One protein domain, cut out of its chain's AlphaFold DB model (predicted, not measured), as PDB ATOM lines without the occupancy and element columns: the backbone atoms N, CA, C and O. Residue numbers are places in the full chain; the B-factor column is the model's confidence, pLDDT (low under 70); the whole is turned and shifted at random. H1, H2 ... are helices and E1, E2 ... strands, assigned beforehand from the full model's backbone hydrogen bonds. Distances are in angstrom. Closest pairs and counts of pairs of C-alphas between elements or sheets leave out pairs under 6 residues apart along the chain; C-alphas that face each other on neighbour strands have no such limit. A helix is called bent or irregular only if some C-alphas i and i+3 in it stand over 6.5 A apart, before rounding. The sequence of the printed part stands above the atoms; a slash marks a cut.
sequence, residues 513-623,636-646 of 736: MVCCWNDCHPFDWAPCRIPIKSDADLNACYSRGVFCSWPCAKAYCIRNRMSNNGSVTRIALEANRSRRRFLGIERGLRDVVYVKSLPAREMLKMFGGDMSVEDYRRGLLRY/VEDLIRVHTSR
ATOM      1  N   MET A 513      -1.363 -14.490 -21.121       82.75
ATOM      2  CA  MET A 513      -2.579 -13.998 -21.776       82.75
ATOM      3  C   MET A 513      -2.353 -13.802 -23.282       82.75
ATOM      4  O   MET A 513      -1.824 -12.777 -23.712       82.75
ATOM      5  N   VAL A 514      -2.770 -14.768 -24.107       92.94
ATOM      6  CA  VAL A 514      -2.626 -14.643 -25.562       92.94
ATOM      7  C   VAL A 514      -3.820 -13.885 -26.132       92.94
ATOM      8  O   VAL A 514      -4.958 -14.348 -26.074       92.94
ATOM      9  N   CYS A 515      -3.571 -12.712 -26.711       95.81
ATOM     10  CA  CYS A 515      -4.622 -11.915 -27.335       95.81
ATOM     11  C   CYS A 515      -5.060 -12.493 -28.692       95.81
ATOM     12  O   CYS A 515      -4.241 -12.841 -29.549       95.81
ATOM     13  N   CYS A 516      -6.372 -12.559 -28.921       96.88
ATOM     14  CA  CYS A 516      -6.934 -13.052 -30.179       96.88
ATOM     15  C   CYS A 516      -6.658 -12.097 -31.351       96.88
ATOM     16  O   CYS A 516      -7.002 -10.920 -31.306       96.88
ATOM     17  N   TRP A 517      -6.155 -12.618 -32.471       97.31
ATOM     18  CA  TRP A 517      -5.808 -11.853 -33.679       97.31
ATOM     19  C   TRP A 517      -7.000 -11.171 -34.387       97.31
ATOM     20  O   TRP A 517      -6.803 -10.452 -35.372       97.31
ATOM     21  N   ASN A 518      -8.238 -11.415 -33.941       97.00
ATOM     22  CA  ASN A 518      -9.444 -10.797 -34.494       97.00
ATOM     23  C   ASN A 518     -10.058  -9.746 -33.559       97.00
ATOM     24  O   ASN A 518     -10.190  -8.599 -33.968       97.00
ATOM     25  N   ASP A 519     -10.440 -10.138 -32.341       96.38
ATOM     26  CA  ASP A 519     -11.174  -9.324 -31.355       96.38
ATOM     27  C   ASP A 519     -10.345  -8.952 -30.108       96.38
ATOM     28  O   ASP A 519     -10.898  -8.440 -29.145       96.38
ATOM     29  N   CYS A 520      -9.032  -9.211 -30.129       96.00
ATOM     30  CA  CYS A 520      -7.965  -8.695 -29.253       96.00
ATOM     31  C   CYS A 520      -8.079  -8.824 -27.720       96.00
ATOM     32  O   CYS A 520      -7.094  -8.552 -27.039       96.00
ATOM     33  N   HIS A 521      -9.186  -9.319 -27.168       93.69
ATOM     34  CA  HIS A 521      -9.232  -9.817 -25.789       93.69
ATOM     35  C   HIS A 521      -8.137 -10.876 -25.518       93.69
ATOM     36  O   HIS A 521      -7.776 -11.631 -26.435       93.69
ATOM     37  N   PRO A 522      -7.661 -10.983 -24.266       94.94
ATOM     38  CA  PRO A 522      -6.914 -12.142 -23.790       94.94
ATOM     39  C   PRO A 522      -7.846 -13.340 -23.556       94.94
ATOM     40  O   PRO A 522      -9.009 -13.158 -23.200       94.94
ATOM     41  N   PHE A 523      -7.333 -14.560 -23.712       93.75
ATOM     42  CA  PHE A 523      -8.032 -15.789 -23.324       93.75
ATOM     43  C   PHE A 523      -7.055 -16.855 -22.800       93.75
ATOM     44  O   PHE A 523      -5.866 -16.823 -23.117       93.75
ATOM     45  N   ASP A 524      -7.562 -17.770 -21.970       93.69
ATOM     46  CA  ASP A 524      -6.807 -18.772 -21.197       93.69
ATOM     47  C   ASP A 524      -6.828 -20.188 -21.810       93.69
ATOM     48  O   ASP A 524      -6.006 -21.042 -21.471       93.69
ATOM     49  N   TRP A 525      -7.746 -20.443 -22.745       90.06
ATOM     50  CA  TRP A 525      -7.866 -21.714 -23.465       90.06
ATOM     51  C   TRP A 525      -6.933 -21.798 -24.689       90.06
ATOM     52  O   TRP A 525      -6.498 -20.787 -25.234       90.06
ATOM     53  N   ALA A 526      -6.625 -23.008 -25.176       92.12
ATOM     54  CA  ALA A 526      -5.725 -23.159 -26.328       92.12
ATOM     55  C   ALA A 526      -6.276 -22.486 -27.615       92.12
ATOM     56  O   ALA A 526      -7.484 -22.444 -27.850       92.12
ATOM     57  N   PRO A 527      -5.423 -21.964 -28.507       95.19
ATOM     58  CA  PRO A 527      -5.896 -21.177 -29.641       95.19
ATOM     59  C   PRO A 527      -6.466 -22.036 -30.779       95.19
ATOM     60  O   PRO A 527      -5.816 -22.961 -31.269       95.19
ATOM     61  N   CYS A 528      -7.627 -21.652 -31.315       94.94
ATOM     62  CA  CYS A 528      -8.012 -22.023 -32.676       94.94
ATOM     63  C   CYS A 528      -6.989 -21.417 -33.657       94.94
ATOM     64  O   CYS A 528      -6.681 -20.227 -33.576       94.94
ATOM     65  N   ARG A 529      -6.479 -22.214 -34.604       95.31
ATOM     66  CA  ARG A 529      -5.487 -21.787 -35.614       95.31
ATOM     67  C   ARG A 529      -6.007 -22.054 -37.033       95.31
ATOM     68  O   ARG A 529      -6.735 -23.019 -37.256       95.31
ATOM     69  N   ILE A 530      -5.640 -21.228 -38.017       95.19
ATOM     70  CA  ILE A 530      -6.146 -21.343 -39.402       95.19
ATOM     71  C   ILE A 530      -5.249 -22.282 -40.233       95.19
ATOM     72  O   ILE A 530      -4.081 -21.946 -40.432       95.19
ATOM     73  N   PRO A 531      -5.751 -23.399 -40.799       92.88
ATOM     74  CA  PRO A 531      -4.936 -24.335 -41.586       92.88
ATOM     75  C   PRO A 531      -4.592 -23.804 -42.997       92.88
ATOM     76  O   PRO A 531      -5.414 -23.843 -43.923       92.88
ATOM     77  N   ILE A 532      -3.347 -23.351 -43.188       91.94
ATOM     78  CA  ILE A 532      -2.825 -22.832 -44.469       91.94
ATOM     79  C   ILE A 532      -2.406 -23.959 -45.414       91.94
ATOM     80  O   ILE A 532      -2.800 -23.957 -46.584       91.94
ATOM     81  N   LYS A 533      -1.630 -24.933 -44.934       90.56
ATOM     82  CA  LYS A 533      -1.139 -26.061 -45.740       90.56
ATOM     83  C   LYS A 533      -1.151 -27.326 -44.889       90.56
ATOM     84  O   LYS A 533      -0.536 -27.353 -43.832       90.56
ATOM     85  N   SER A 534      -1.814 -28.375 -45.363       89.88
ATOM     86  CA  SER A 534      -1.553 -29.727 -44.868       89.88
ATOM     87  C   SER A 534      -0.440 -30.324 -45.721       89.88
ATOM     88  O   SER A 534      -0.485 -30.230 -46.948       89.88
ATOM     89  N   ASP A 535       0.566 -30.877 -45.063       92.06
ATOM     90  CA  ASP A 535       1.655 -31.619 -45.668       92.06
ATOM     91  C   ASP A 535       1.435 -33.100 -45.364       92.06
ATOM     92  O   ASP A 535       1.511 -33.523 -44.209       92.06
ATOM     93  N   ALA A 536       1.037 -33.859 -46.385       91.44
ATOM     94  CA  ALA A 536       0.628 -35.251 -46.221       91.44
ATOM     95  C   ALA A 536       1.825 -36.167 -45.933       91.44
ATOM     96  O   ALA A 536       1.701 -37.087 -45.131       91.44
ATOM     97  N   ASP A 537       2.983 -35.868 -46.527       93.94
ATOM     98  CA  ASP A 537       4.195 -36.684 -46.413       93.94
ATOM     99  C   ASP A 537       4.825 -36.566 -45.013       93.94
ATOM    100  O   ASP A 537       5.409 -37.518 -44.501       93.94
ATOM    101  N   LEU A 538       4.657 -35.403 -44.367       93.00
ATOM    102  CA  LEU A 538       5.084 -35.136 -42.988       93.00
ATOM    103  C   LEU A 538       3.967 -35.333 -41.944       93.00
ATOM    104  O   LEU A 538       4.213 -35.138 -40.756       93.00
ATOM    105  N   ASN A 539       2.740 -35.660 -42.371       89.69
ATOM    106  CA  ASN A 539       1.523 -35.664 -41.544       89.69
ATOM    107  C   ASN A 539       1.347 -34.380 -40.691       89.69
ATOM    108  O   ASN A 539       0.894 -34.420 -39.548       89.69
ATOM    109  N   ALA A 540       1.737 -33.225 -41.241       90.56
ATOM    110  CA  ALA A 540       1.847 -31.959 -40.517       90.56
ATOM    111  C   ALA A 540       0.872 -30.902 -41.062       90.56
ATOM    112  O   ALA A 540       0.671 -30.781 -42.272       90.56
ATOM    113  N   CYS A 541       0.269 -30.094 -40.184       89.81
ATOM    114  CA  CYS A 541      -0.622 -29.004 -40.590       89.81
ATOM    115  C   CYS A 541      -0.015 -27.637 -40.253       89.81
ATOM    116  O   CYS A 541      -0.025 -27.204 -39.105       89.81
ATOM    117  N   TYR A 542       0.476 -26.927 -41.267       92.94
ATOM    118  CA  TYR A 542       0.930 -25.547 -41.130       92.94
ATOM    119  C   TYR A 542      -0.267 -24.629 -40.876       92.94
ATOM    120  O   TYR A 542      -1.087 -24.375 -41.769       92.94
ATOM    121  N   SER A 543      -0.354 -24.126 -39.647       94.62
ATOM    122  CA  SER A 543      -1.446 -23.288 -39.155       94.62
ATOM    123  C   SER A 543      -0.979 -21.860 -38.857       94.62
ATOM    124  O   SER A 543       0.063 -21.698 -38.225       94.62
ATOM    125  N   ARG A 544      -1.758 -20.834 -39.226       95.12
ATOM    126  CA  ARG A 544      -1.468 -19.419 -38.920       95.12
ATOM    127  C   ARG A 544      -2.463 -18.830 -37.928       95.12
ATOM    128  O   ARG A 544      -3.668 -19.067 -38.033       95.12
ATOM    129  N   GLY A 545      -1.940 -17.966 -37.066       95.88
ATOM    130  CA  GLY A 545      -2.708 -17.072 -36.212       95.88
ATOM    131  C   GLY A 545      -3.313 -17.729 -34.983       95.88
ATOM    132  O   GLY A 545      -3.448 -18.949 -34.898       95.88
ATOM    133  N   VAL A 546      -3.654 -16.869 -34.028       96.50
ATOM    134  CA  VAL A 546      -4.170 -17.237 -32.715       96.50
ATOM    135  C   VAL A 546      -5.565 -16.646 -32.563       96.50
ATOM    136  O   VAL A 546      -5.731 -15.428 -32.564       96.50
ATOM    137  N   PHE A 547      -6.571 -17.510 -32.443       96.69
ATOM    138  CA  PHE A 547      -7.969 -17.110 -32.312       96.69
ATOM    139  C   PHE A 547      -8.624 -17.810 -31.132       96.69
ATOM    140  O   PHE A 547      -8.419 -19.003 -30.930       96.69
ATOM    141  N   CYS A 548      -9.476 -17.102 -30.400       95.38
ATOM    142  CA  CYS A 548     -10.235 -17.706 -29.307       95.38
ATOM    143  C   CYS A 548     -11.323 -18.674 -29.804       95.38
ATOM    144  O   CYS A 548     -11.789 -19.532 -29.062       95.38
ATOM    145  N   SER A 549     -11.763 -18.525 -31.057       94.56
ATOM    146  CA  SER A 549     -12.910 -19.248 -31.597       94.56
ATOM    147  C   SER A 549     -12.852 -19.372 -33.124       94.56
ATOM    148  O   SER A 549     -12.275 -18.535 -33.829       94.56
ATOM    149  N   TRP A 550     -13.506 -20.403 -33.666       95.44
ATOM    150  CA  TRP A 550     -13.651 -20.586 -35.115       95.44
ATOM    151  C   TRP A 550     -14.382 -19.428 -35.831       95.44
ATOM    152  O   TRP A 550     -13.962 -19.072 -36.935       95.44
ATOM    153  N   PRO A 551     -15.408 -18.776 -35.244       95.62
ATOM    154  CA  PRO A 551     -15.954 -17.517 -35.754       95.62
ATOM    155  C   PRO A 551     -14.937 -16.369 -35.853       95.62
ATOM    156  O   PRO A 551     -14.925 -15.681 -36.876       95.62
ATOM    157  N   CYS A 552     -14.051 -16.183 -34.864       96.44
ATOM    158  CA  CYS A 552     -12.966 -15.188 -34.929       96.44
ATOM    159  C   CYS A 552     -11.982 -15.508 -36.061       96.44
ATOM    160  O   CYS A 552     -11.636 -14.628 -36.850       96.44
ATOM    161  N   ALA A 553     -11.592 -16.780 -36.196       96.25
ATOM    162  CA  ALA A 553     -10.751 -17.244 -37.298       96.25
ATOM    163  C   ALA A 553     -11.418 -17.012 -38.673       96.25
ATOM    164  O   ALA A 553     -10.759 -16.577 -39.623       96.25
ATOM    165  N   LYS A 554     -12.736 -17.250 -38.788       95.31
ATOM    166  CA  LYS A 554     -13.508 -16.997 -40.016       95.31
ATOM    167  C   LYS A 554     -13.583 -15.505 -40.348       95.31
ATOM    168  O   LYS A 554     -13.322 -15.150 -41.497       95.31
ATOM    169  N   ALA A 555     -13.894 -14.651 -39.373       95.56
ATOM    170  CA  ALA A 555     -13.964 -13.201 -39.559       95.56
ATOM    171  C   ALA A 555     -12.613 -12.626 -40.017       95.56
ATOM    172  O   ALA A 555     -12.558 -11.917 -41.022       95.56
ATOM    173  N   TYR A 556     -11.511 -13.035 -39.381       96.25
ATOM    174  CA  TYR A 556     -10.152 -12.677 -39.796       96.25
ATOM    175  C   TYR A 556      -9.844 -13.117 -41.237       96.25
ATOM    176  O   TYR A 556      -9.322 -12.332 -42.029       96.25
ATOM    177  N   CYS A 557     -10.205 -14.350 -41.613       95.19
ATOM    178  CA  CYS A 557     -10.012 -14.853 -42.977       95.19
ATOM    179  C   CYS A 557     -10.811 -14.086 -44.040       95.19
ATOM    180  O   CYS A 557     -10.320 -13.918 -45.157       95.19
ATOM    181  N   ILE A 558     -12.023 -13.636 -43.709       94.38
ATOM    182  CA  ILE A 558     -12.859 -12.820 -44.600       94.38
ATOM    183  C   ILE A 558     -12.263 -11.412 -44.724       94.38
ATOM    184  O   ILE A 558     -11.994 -10.961 -45.838       94.38
ATOM    185  N   ARG A 559     -11.980 -10.750 -43.593       94.69
ATOM    186  CA  ARG A 559     -11.440  -9.380 -43.532       94.69
ATOM    187  C   ARG A 559     -10.112  -9.249 -44.286       94.69
ATOM    188  O   ARG A 559      -9.946  -8.331 -45.081       94.69
ATOM    189  N   ASN A 560      -9.214 -10.220 -44.121       94.56
ATOM    190  CA  ASN A 560      -7.899 -10.241 -44.771       94.56
ATOM    191  C   ASN A 560      -7.899 -10.909 -46.165       94.56
ATOM    192  O   ASN A 560      -6.838 -11.277 -46.664       94.56
ATOM    193  N   ARG A 561      -9.072 -11.111 -46.794       92.00
ATOM    194  CA  ARG A 561      -9.244 -11.700 -48.145       92.00
ATOM    195  C   ARG A 561      -8.561 -13.068 -48.356       92.00
ATOM    196  O   ARG A 561      -8.315 -13.489 -49.486       92.00
ATOM    197  N   MET A 562      -8.309 -13.813 -47.278       86.81
ATOM    198  CA  MET A 562      -7.702 -15.155 -47.320       86.81
ATOM    199  C   MET A 562      -8.643 -16.209 -47.934       86.81
ATOM    200  O   MET A 562      -8.201 -17.300 -48.302       86.81
ATOM    201  N   SER A 563      -9.929 -15.862 -48.080       75.94
ATOM    202  CA  SER A 563     -10.989 -16.605 -48.777       75.94
ATOM    203  C   SER A 563     -10.544 -17.283 -50.072       75.94
ATOM    204  O   SER A 563     -10.966 -18.408 -50.339       75.94
ATOM    205  N   ASN A 564      -9.667 -16.635 -50.842       76.56
ATOM    206  CA  ASN A 564      -9.227 -17.086 -52.165       76.56
ATOM    207  C   ASN A 564      -8.538 -18.463 -52.133       76.56
ATOM    208  O   ASN A 564      -8.610 -19.208 -53.104       76.56
ATOM    209  N   ASN A 565      -7.941 -18.839 -50.995       76.75
ATOM    210  CA  ASN A 565      -7.265 -20.127 -50.805       76.75
ATOM    211  C   ASN A 565      -8.188 -21.207 -50.196       76.75
ATOM    212  O   ASN A 565      -7.715 -22.231 -49.702       76.75
ATOM    213  N   GLY A 566      -9.506 -20.969 -50.157       85.12
ATOM    214  CA  GLY A 566     -10.485 -21.864 -49.529       85.12
ATOM    215  C   GLY A 566     -10.379 -21.937 -48.000       85.12
ATOM    216  O   GLY A 566     -10.963 -22.834 -47.389       85.12
ATOM    217  N   SER A 567      -9.652 -21.011 -47.360       85.19
ATOM    218  CA  SER A 567      -9.407 -21.019 -45.909       85.19
ATOM    219  C   SER A 567     -10.702 -20.978 -45.095       85.19
ATOM    220  O   SER A 567     -10.837 -21.717 -44.128       85.19
ATOM    221  N   VAL A 568     -11.691 -20.191 -45.532       88.12
ATOM    222  CA  VAL A 568     -13.024 -20.095 -44.912       88.12
ATOM    223  C   VAL A 568     -13.752 -21.446 -44.930       88.12
ATOM    224  O   VAL A 568     -14.374 -21.826 -43.937       88.12
ATOM    225  N   THR A 569     -13.632 -22.205 -46.022       88.94
ATOM    226  CA  THR A 569     -14.203 -23.556 -46.149       88.94
ATOM    227  C   THR A 569     -13.476 -24.552 -45.249       88.94
ATOM    228  O   THR A 569     -14.121 -25.378 -44.608       88.94
ATOM    229  N   ARG A 570     -12.144 -24.450 -45.135       88.56
ATOM    230  CA  ARG A 570     -11.359 -25.275 -44.202       88.56
ATOM    231  C   ARG A 570     -11.673 -24.957 -42.742       88.56
ATOM    232  O   ARG A 570     -11.847 -25.882 -41.970       88.56
ATOM    233  N   ILE A 571     -11.826 -23.684 -42.375       89.31
ATOM    234  CA  ILE A 571     -12.266 -23.263 -41.034       89.31
ATOM    235  C   ILE A 571     -13.634 -23.865 -40.701       89.31
ATOM    236  O   ILE A 571     -13.818 -24.398 -39.612       89.31
ATOM    237  N   ALA A 572     -14.583 -23.847 -41.644       88.56
ATOM    238  CA  ALA A 572     -15.870 -24.508 -41.446       88.56
ATOM    239  C   ALA A 572     -15.718 -26.034 -41.282       88.56
ATOM    240  O   ALA A 572     -16.361 -26.616 -40.409       88.56
ATOM    241  N   LEU A 573     -14.854 -26.685 -42.070       89.00
ATOM    242  CA  LEU A 573     -14.582 -28.122 -41.961       89.00
ATOM    243  C   LEU A 573     -13.920 -28.495 -40.625       89.00
ATOM    244  O   LEU A 573     -14.368 -29.444 -39.984       89.00
ATOM    245  N   GLU A 574     -12.909 -27.750 -40.178       89.06
ATOM    246  CA  GLU A 574     -12.236 -28.006 -38.901       89.06
ATOM    247  C   GLU A 574     -13.136 -27.694 -37.708       89.06
ATOM    248  O   GLU A 574     -13.179 -28.492 -36.778       89.06
ATOM    249  N   ALA A 575     -13.955 -26.638 -37.748       87.62
ATOM    250  CA  ALA A 575     -14.979 -26.402 -36.728       87.62
ATOM    251  C   ALA A 575     -15.983 -27.570 -36.632       87.62
ATOM    252  O   ALA A 575     -16.377 -27.973 -35.537       87.62
ATOM    253  N   ASN A 576     -16.353 -28.171 -37.770       87.31
ATOM    254  CA  ASN A 576     -17.216 -29.355 -37.813       87.31
ATOM    255  C   ASN A 576     -16.521 -30.612 -37.268       87.31
ATOM    256  O   ASN A 576     -17.110 -31.327 -36.458       87.31
ATOM    257  N   ARG A 577     -15.268 -30.874 -37.665       88.25
ATOM    258  CA  ARG A 577     -14.441 -31.969 -37.121       88.25
ATOM    259  C   ARG A 577     -14.271 -31.832 -35.608       88.25
ATOM    260  O   ARG A 577     -14.484 -32.796 -34.879       88.25
ATOM    261  N   SER A 578     -13.971 -30.621 -35.151       85.06
ATOM    262  CA  SER A 578     -13.807 -30.248 -33.744       85.06
ATOM    263  C   SER A 578     -15.074 -30.508 -32.934       85.06
ATOM    264  O   SER A 578     -15.025 -31.238 -31.948       85.06
ATOM    265  N   ARG A 579     -16.232 -30.006 -33.388       84.00
ATOM    266  CA  ARG A 579     -17.517 -30.248 -32.714       84.00
ATOM    267  C   ARG A 579     -17.893 -31.733 -32.692       84.00
ATOM    268  O   ARG A 579     -18.420 -32.193 -31.687       84.00
ATOM    269  N   ARG A 580     -17.595 -32.506 -33.745       86.12
ATOM    270  CA  ARG A 580     -17.845 -33.963 -33.768       86.12
ATOM    271  C   ARG A 580     -16.940 -34.733 -32.797       86.12
ATOM    272  O   ARG A 580     -17.444 -35.586 -32.077       86.12
ATOM    273  N   ARG A 581     -15.649 -34.384 -32.712       84.56
ATOM    274  CA  ARG A 581     -14.689 -34.922 -31.720       84.56
ATOM    275  C   ARG A 581     -15.045 -34.559 -30.272       84.56
ATOM    276  O   ARG A 581     -14.782 -35.339 -29.360       84.56
ATOM    277  N   PHE A 582     -15.626 -33.381 -30.056       79.19
ATOM    278  CA  PHE A 582     -16.136 -32.970 -28.749       79.19
ATOM    279  C   PHE A 582     -17.383 -33.782 -28.362       79.19
ATOM    280  O   PHE A 582     -17.348 -34.503 -27.369       79.19
ATOM    281  N   LEU A 583     -18.429 -33.749 -29.197       81.88
ATOM    282  CA  LEU A 583     -19.730 -34.383 -28.936       81.88
ATOM    283  C   LEU A 583     -19.750 -35.920 -29.095       81.88
ATOM    284  O   LEU A 583     -20.814 -36.522 -28.997       81.88
ATOM    285  N   GLY A 584     -18.625 -36.565 -29.423       84.75
ATOM    286  CA  GLY A 584     -18.561 -38.015 -29.671       84.75
ATOM    287  C   GLY A 584     -19.324 -38.497 -30.919       84.75
ATOM    288  O   GLY A 584     -19.510 -39.696 -31.108       84.75
ATOM    289  N   ILE A 585     -19.770 -37.586 -31.791       81.44
ATOM    290  CA  ILE A 585     -20.600 -37.907 -32.964       81.44
ATOM    291  C   ILE A 585     -19.704 -38.437 -34.091       81.44
ATOM    292  O   ILE A 585     -19.347 -37.712 -35.022       81.44
ATOM    293  N   GLU A 586     -19.334 -39.718 -34.014       68.31
ATOM    294  CA  GLU A 586     -18.418 -40.328 -34.984       68.31
ATOM    295  C   GLU A 586     -18.953 -40.314 -36.429       68.31
ATOM    296  O   GLU A 586     -18.189 -40.118 -37.375       68.31
ATOM    297  N   ARG A 587     -20.254 -40.595 -36.631       52.28
ATOM    298  CA  ARG A 587     -20.797 -41.004 -37.949       52.28
ATOM    299  C   ARG A 587     -22.126 -40.334 -38.303       52.28
ATOM    300  O   ARG A 587     -23.134 -40.994 -38.536       52.28
ATOM    301  N   GLY A 588     -22.102 -39.008 -38.428       60.66
ATOM    302  CA  GLY A 588     -23.204 -38.210 -38.978       60.66
ATOM    303  C   GLY A 588     -22.701 -37.171 -39.981       60.66
ATOM    304  O   GLY A 588     -21.974 -36.256 -39.611       60.66
ATOM    305  N   LEU A 589     -23.066 -37.295 -41.263       58.06
ATOM    306  CA  LEU A 589     -22.687 -36.324 -42.308       58.06
ATOM    307  C   LEU A 589     -23.718 -35.198 -42.504       58.06
ATOM    308  O   LEU A 589     -23.421 -34.234 -43.203       58.06
ATOM    309  N   ARG A 590     -24.912 -35.327 -41.910       64.62
ATOM    310  CA  ARG A 590     -26.053 -34.417 -42.120       64.62
ATOM    311  C   ARG A 590     -25.878 -33.085 -41.393       64.62
ATOM    312  O   ARG A 590     -26.203 -32.042 -41.949       64.62
ATOM    313  N   ASP A 591     -25.286 -33.126 -40.207       70.88
ATOM    314  CA  ASP A 591     -25.147 -31.964 -39.336       70.88
ATOM    315  C   ASP A 591     -23.869 -31.205 -39.712       70.88
ATOM    316  O   ASP A 591     -22.790 -31.405 -39.142       70.88
ATOM    317  N   VAL A 592     -23.978 -30.394 -40.770       75.38
ATOM    318  CA  VAL A 592     -22.939 -29.452 -41.202       75.38
ATOM    319  C   VAL A 592     -23.209 -28.098 -40.556       75.38
ATOM    320  O   VAL A 592     -24.044 -27.306 -40.982       75.38
ATOM    321  N   VAL A 593     -22.465 -27.852 -39.491       79.19
ATOM    322  CA  VAL A 593     -22.576 -26.720 -38.579       79.19
ATOM    323  C   VAL A 593     -21.951 -25.486 -39.252       79.19
ATOM    324  O   VAL A 593     -20.735 -25.299 -39.233       79.19
ATOM    325  N   TYR A 594     -22.774 -24.647 -39.897       85.44
ATOM    326  CA  TYR A 594     -22.334 -23.483 -40.686       85.44
ATOM    327  C   TYR A 594     -21.793 -22.332 -39.820       85.44
ATOM    328  O   TYR A 594     -22.557 -21.575 -39.230       85.44
ATOM    329  N   VAL A 595     -20.464 -22.174 -39.766       88.94
ATOM    330  CA  VAL A 595     -19.811 -21.157 -38.918       88.94
ATOM    331  C   VAL A 595     -20.243 -19.759 -39.344       88.94
ATOM    332  O   VAL A 595     -19.844 -19.277 -40.407       88.94
ATOM    333  N   LYS A 596     -21.044 -19.089 -38.517       92.06
ATOM    334  CA  LYS A 596     -21.378 -17.675 -38.695       92.06
ATOM    335  C   LYS A 596     -20.107 -16.832 -38.530       92.06
ATOM    336  O   LYS A 596     -19.291 -17.102 -37.653       92.06
ATOM    337  N   SER A 597     -19.911 -15.839 -39.399       93.69
ATOM    338  CA  SER A 597     -18.839 -14.857 -39.193       93.69
ATOM    339  C   SER A 597     -19.236 -13.907 -38.071       93.69
ATOM    340  O   SER A 597     -20.401 -13.516 -37.983       93.69
ATOM    341  N   LEU A 598     -18.261 -13.489 -37.270       94.75
ATOM    342  CA  LEU A 598     -18.410 -12.292 -36.447       94.75
ATOM    343  C   LEU A 598     -18.461 -11.024 -37.324       94.75
ATOM    344  O   LEU A 598     -18.057 -11.088 -38.496       94.75
ATOM    345  N   PRO A 599     -18.948  -9.893 -36.774       95.00
ATOM    346  CA  PRO A 599     -18.870  -8.582 -37.421       95.00
ATOM    347  C   PRO A 599     -17.422  -8.116 -37.651       95.00
ATOM    348  O   PRO A 599     -16.461  -8.755 -37.210       95.00
ATOM    349  N   ALA A 600     -17.250  -6.970 -38.314       95.50
ATOM    350  CA  ALA A 600     -15.948  -6.306 -38.395       95.50
ATOM    351  C   ALA A 600     -15.423  -6.003 -36.978       95.50
ATOM    352  O   ALA A 600     -16.185  -5.537 -36.131       95.50
ATOM    353  N   ARG A 601     -14.139  -6.269 -36.696       95.88
ATOM    354  CA  ARG A 601     -13.550  -5.993 -35.365       95.88
ATOM    355  C   ARG A 601     -13.569  -4.498 -35.042       95.88
ATOM    356  O   ARG A 601     -13.586  -4.108 -33.888       95.88
ATOM    357  N   GLU A 602     -13.607  -3.683 -36.089       97.12
ATOM    358  CA  GLU A 602     -13.730  -2.234 -36.080       97.12
ATOM    359  C   GLU A 602     -15.057  -1.759 -35.432       97.12
ATOM    360  O   GLU A 602     -15.185  -0.586 -35.108       97.12
ATOM    361  N   MET A 603     -16.015  -2.665 -35.169       96.88
ATOM    362  CA  MET A 603     -17.214  -2.403 -34.353       96.88
ATOM    363  C   MET A 603     -16.983  -2.525 -32.835       96.88
ATOM    364  O   MET A 603     -17.869  -2.176 -32.063       96.88
ATOM    365  N   LEU A 604     -15.829  -3.015 -32.374       97.06
ATOM    366  CA  LEU A 604     -15.518  -3.102 -30.944       97.06
ATOM    367  C   LEU A 604     -15.118  -1.734 -30.381       97.06
ATOM    368  O   LEU A 604     -14.314  -1.025 -30.988       97.06
ATOM    369  N   LYS A 605     -15.560  -1.420 -29.159       97.44
ATOM    370  CA  LYS A 605     -15.186  -0.198 -28.416       97.44
ATOM    371  C   LYS A 605     -13.676   0.051 -28.349       97.44
ATOM    372  O   LYS A 605     -13.242   1.187 -28.507       97.44
ATOM    373  N   MET A 606     -12.859  -0.999 -28.215       96.69
ATOM    374  CA  MET A 606     -11.388  -0.881 -28.204       96.69
ATOM    375  C   MET A 606     -10.770  -0.426 -29.543       96.69
ATOM    376  O   MET A 606      -9.597  -0.067 -29.583       96.69
ATOM    377  N   PHE A 607     -11.542  -0.446 -30.633       97.00
ATOM    378  CA  PHE A 607     -11.177   0.075 -31.954       97.00
ATOM    379  C   PHE A 607     -12.011   1.311 -32.354       97.00
ATOM    380  O   PHE A 607     -11.967   1.719 -33.511       97.00
ATOM    381  N   GLY A 608     -12.755   1.910 -31.413       97.62
ATOM    382  CA  GLY A 608     -13.615   3.077 -31.649       97.62
ATOM    383  C   GLY A 608     -15.048   2.762 -32.097       97.62
ATOM    384  O   GLY A 608     -15.778   3.684 -32.455       97.62
ATOM    385  N   GLY A 609     -15.457   1.490 -32.089       97.81
ATOM    386  CA  GLY A 609     -16.821   1.069 -32.419       97.81
ATOM    387  C   GLY A 609     -17.811   1.123 -31.245       97.81
ATOM    388  O   GLY A 609     -17.478   1.518 -30.128       97.81
ATOM    389  N   ASP A 610     -19.049   0.706 -31.500       97.69
ATOM    390  CA  ASP A 610     -20.185   0.787 -30.577       97.69
ATOM    391  C   ASP A 610     -20.347  -0.444 -29.663       97.69
ATOM    392  O   ASP A 610     -20.862  -0.326 -28.547       97.69
ATOM    393  N   MET A 611     -19.888  -1.622 -30.092       97.00
ATOM    394  CA  MET A 611     -20.116  -2.898 -29.407       97.00
ATOM    395  C   MET A 611     -19.077  -3.187 -28.317       97.00
ATOM    396  O   MET A 611     -17.872  -2.997 -28.504       97.00
ATOM    397  N   SER A 612     -19.521  -3.722 -27.177       96.88
ATOM    398  CA  SER A 612     -18.611  -4.404 -26.244       96.88
ATOM    399  C   SER A 612     -18.113  -5.739 -26.830       96.88
ATOM    400  O   SER A 612     -18.652  -6.231 -27.828       96.88
ATOM    401  N   VAL A 613     -17.092  -6.349 -26.220       95.06
ATOM    402  CA  VAL A 613     -16.599  -7.681 -26.630       95.06
ATOM    403  C   VAL A 613     -17.695  -8.738 -26.414       95.06
ATOM    404  O   VAL A 613     -17.859  -9.670 -27.204       95.06
ATOM    405  N   GLU A 614     -18.513  -8.525 -25.391       94.38
ATOM    406  CA  GLU A 614     -19.633  -9.345 -24.954       94.38
ATOM    407  C   GLU A 614     -20.803  -9.235 -25.945       94.38
ATOM    408  O   GLU A 614     -21.357 -10.253 -26.364       94.38
ATOM    409  N   ASP A 615     -21.148  -8.020 -26.395       94.94
ATOM    410  CA  ASP A 615     -22.155  -7.787 -27.445       94.94
ATOM    411  C   ASP A 615     -21.714  -8.396 -28.784       94.94
ATOM    412  O   ASP A 615     -22.485  -9.102 -29.440       94.94
ATOM    413  N   TYR A 616     -20.447  -8.176 -29.155       94.88
ATOM    414  CA  TYR A 616     -19.823  -8.725 -30.358       94.88
ATOM    415  C   TYR A 616     -19.904 -10.261 -30.372       94.88
ATOM    416  O   TYR A 616     -20.292 -10.856 -31.382       94.88
ATOM    417  N   ARG A 617     -19.656 -10.920 -29.227       91.50
ATOM    418  CA  ARG A 617     -19.836 -12.375 -29.070       91.50
ATOM    419  C   ARG A 617     -21.277 -12.836 -28.919       91.50
ATOM    420  O   ARG A 617     -21.571 -13.958 -29.328       91.50
ATOM    421  N   ARG A 618     -22.213 -12.014 -28.437       90.75
ATOM    422  CA  ARG A 618     -23.642 -12.389 -28.361       90.75
ATOM    423  C   ARG A 618     -24.217 -12.747 -29.740       90.75
ATOM    424  O   ARG A 618     -25.151 -13.541 -29.849       90.75
ATOM    425  N   GLY A 619     -23.600 -12.246 -30.815       79.94
ATOM    426  CA  GLY A 619     -23.876 -12.641 -32.196       79.94
ATOM    427  C   GLY A 619     -23.575 -14.110 -32.554       79.94
ATOM    428  O   GLY A 619     -24.095 -14.571 -33.576       79.94
ATOM    429  N   LEU A 620     -22.787 -14.837 -31.747       77.00
ATOM    430  CA  LEU A 620     -22.361 -16.231 -31.966       77.00
ATOM    431  C   LEU A 620     -23.416 -17.273 -31.589       77.00
ATOM    432  O   LEU A 620     -23.566 -18.267 -32.295       77.00
ATOM    433  N   LEU A 621     -24.148 -17.030 -30.498       61.19
ATOM    434  CA  LEU A 621     -25.114 -17.965 -29.902       61.19
ATOM    435  C   LEU A 621     -26.291 -18.302 -30.837       61.19
ATOM    436  O   LEU A 621     -26.924 -19.343 -30.708       61.19
ATOM    437  N   ARG A 622     -26.583 -17.437 -31.816       54.88
ATOM    438  CA  ARG A 622     -27.685 -17.609 -32.779       54.88
ATOM    439  C   ARG A 622     -27.253 -18.454 -33.979       54.88
ATOM    440  O   ARG A 622     -27.019 -17.906 -35.059       54.88
ATOM    441  N   TYR A 623     -27.121 -19.762 -33.769       50.06
ATOM    442  CA  TYR A 623     -26.556 -20.683 -34.762       50.06
ATOM    443  C   TYR A 623     -27.594 -21.440 -35.610       50.06
ATOM    444  O   TYR A 623     -27.314 -21.795 -36.753       50.06
ATOM    445  N   VAL A 636     -21.476 -22.320 -24.931       48.44
ATOM    446  CA  VAL A 636     -20.448 -21.777 -25.839       48.44
ATOM    447  C   VAL A 636     -19.078 -21.674 -25.171       48.44
ATOM    448  O   VAL A 636     -18.090 -21.997 -25.830       48.44
ATOM    449  N   GLU A 637     -18.993 -21.290 -23.895       50.59
ATOM    450  CA  GLU A 637     -17.726 -21.339 -23.154       50.59
ATOM    451  C   GLU A 637     -17.243 -22.778 -22.976       50.59
ATOM    452  O   GLU A 637     -16.063 -23.031 -23.181       50.59
ATOM    453  N   ASP A 638     -18.131 -23.741 -22.723       44.34
ATOM    454  CA  ASP A 638     -17.771 -25.158 -22.603       44.34
ATOM    455  C   ASP A 638     -17.342 -25.761 -23.947       44.34
ATOM    456  O   ASP A 638     -16.316 -26.440 -24.036       44.34
ATOM    457  N   LEU A 639     -18.050 -25.447 -25.039       50.16
ATOM    458  CA  LEU A 639     -17.628 -25.840 -26.389       50.16
ATOM    459  C   LEU A 639     -16.248 -25.260 -26.746       50.16
ATOM    460  O   LEU A 639     -15.479 -25.903 -27.461       50.16
ATOM    461  N   ILE A 640     -15.921 -24.065 -26.249       53.97
ATOM    462  CA  ILE A 640     -14.626 -23.406 -26.443       53.97
ATOM    463  C   ILE A 640     -13.543 -24.023 -25.530       53.97
ATOM    464  O   ILE A 640     -12.510 -24.475 -26.031       53.97
ATOM    465  N   ARG A 641     -13.786 -24.132 -24.219       49.97
ATOM    466  CA  ARG A 641     -12.868 -24.668 -23.195       49.97
ATOM    467  C   ARG A 641     -12.581 -26.161 -23.344       49.97
ATOM    468  O   ARG A 641     -11.486 -26.603 -23.010       49.97
ATOM    469  N   VAL A 642     -13.515 -26.958 -23.866       45.97
ATOM    470  CA  VAL A 642     -13.296 -28.404 -24.048       45.97
ATOM    471  C   VAL A 642     -12.792 -28.741 -25.454       45.97
ATOM    472  O   VAL A 642     -12.029 -29.699 -25.598       45.97
ATOM    473  N   HIS A 643     -13.085 -27.945 -26.492       46.81
ATOM    474  CA  HIS A 643     -12.466 -28.147 -27.813       46.81
ATOM    475  C   HIS A 643     -10.931 -28.129 -27.732       46.81
ATOM    476  O   HIS A 643     -10.258 -28.953 -28.356       46.81
ATOM    477  N   THR A 644     -10.390 -27.214 -26.936       48.06
ATOM    478  CA  THR A 644      -8.953 -27.009 -26.728       48.06
ATOM    479  C   THR A 644      -8.298 -28.138 -25.941       48.06
ATOM    480  O   THR A 644      -7.158 -28.496 -26.218       48.06
ATOM    481  N   SER A 645      -9.053 -28.784 -25.049       38.69
ATOM    482  CA  SER A 645      -8.599 -29.937 -24.262       38.69
ATOM    483  C   SER A 645      -8.319 -31.213 -25.077       38.69
ATOM    484  O   SER A 645      -7.722 -32.143 -24.539       38.69
ATOM    485  N   ARG A 646      -8.767 -31.271 -26.345       39.44
ATOM    486  CA  ARG A 646      -8.705 -32.440 -27.251       39.44
ATOM    487  C   ARG A 646      -8.143 -32.109 -28.650       39.44
ATOM    488  O   ARG A 646      -8.540 -32.726 -29.644       39.44
TER     489      ARG A 646
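AT A GLANCE: This is residues 513 to 623 and 636 to 646 of the 736 residues of an uncharacterized protein of Tribonema minus (UniProt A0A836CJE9). A bent two-stranded hairpin, E1 and E2, packs on two helices, H1 and H3, that run opposite ways partly side by side. H5 crosses the far end of H3, the hairpin tip at residues 535 to 540 sticks out, and H4 sits away from the other helices after a long link. The 122 printed residues hold two antiparallel strands, then five helices; 61 are in named elements, and the class is mixed. The whole is compact, with a radius of gyration of the C-alphas of 14.6 A, yet elongated, spanning 45 by 28 by 27 A.

IN THESE COORDINATES: E1, residues 528 to 535, begins at C-alpha 528 (-8.012, -22.023, -32.676) and is 18.8 A long; E2, residues 540 to 547, is 19.6 A. H3, residues 567 to 582, is 22.0 A long and H1, residues 550 to 559, 14.2 A. H2 is residues 562 to 565, H4 613 to 618, and H5 636 to 644, ending at C-alpha 644 (-8.953, -27.009, -26.728).

HOW THE PARTS SIT: In the hairpin E1 and E2, N 530 and O 544 are 2.9 A apart, within hydrogen-bond range. E1 bends by 71 degrees at residue 532, E2 by 62 at 544. The closest C-alphas of E1 and H3, Ile 530 and Ile 571, are 6.6 A apart; those of E1 and H1, Cys 528 and Trp 550, 6.3 A. H1 and H3 touch at Lys 554 and Val 568, their closest C-alphas, 5.8 A, with a shallow tilt of 1 degree, opposite ways. H3, with residues 578 to 582 alone, touches H5, about perpendicular at 90 degrees, closest at the C-alphas of Phe 582 and His 643, 6.1 A. H2 and H1 are close but not clearly touching, the C-alphas of Cys 557 and Ser 563 being closest at 6.1 A. H4 is apart from H1, H3 and H5, for instance. Every O i to N i+4 pair is within hydrogen-bond range in H1, H3 and H4, and 4 of 5 in H5; H2 is too short for such a pair.

THE WHOLE: The C-alphas of Asp 537 and Asp 610 are farthest apart, 47.4 A. The H3 to H4 link, 30 residues, is long. Residues 624 to 635 are not printed; C-alphas 623 and 636 are 10.9 A apart across the cut. Confidence is under 70 at residues 586 to 590, 621 to 623 and 636 to 646.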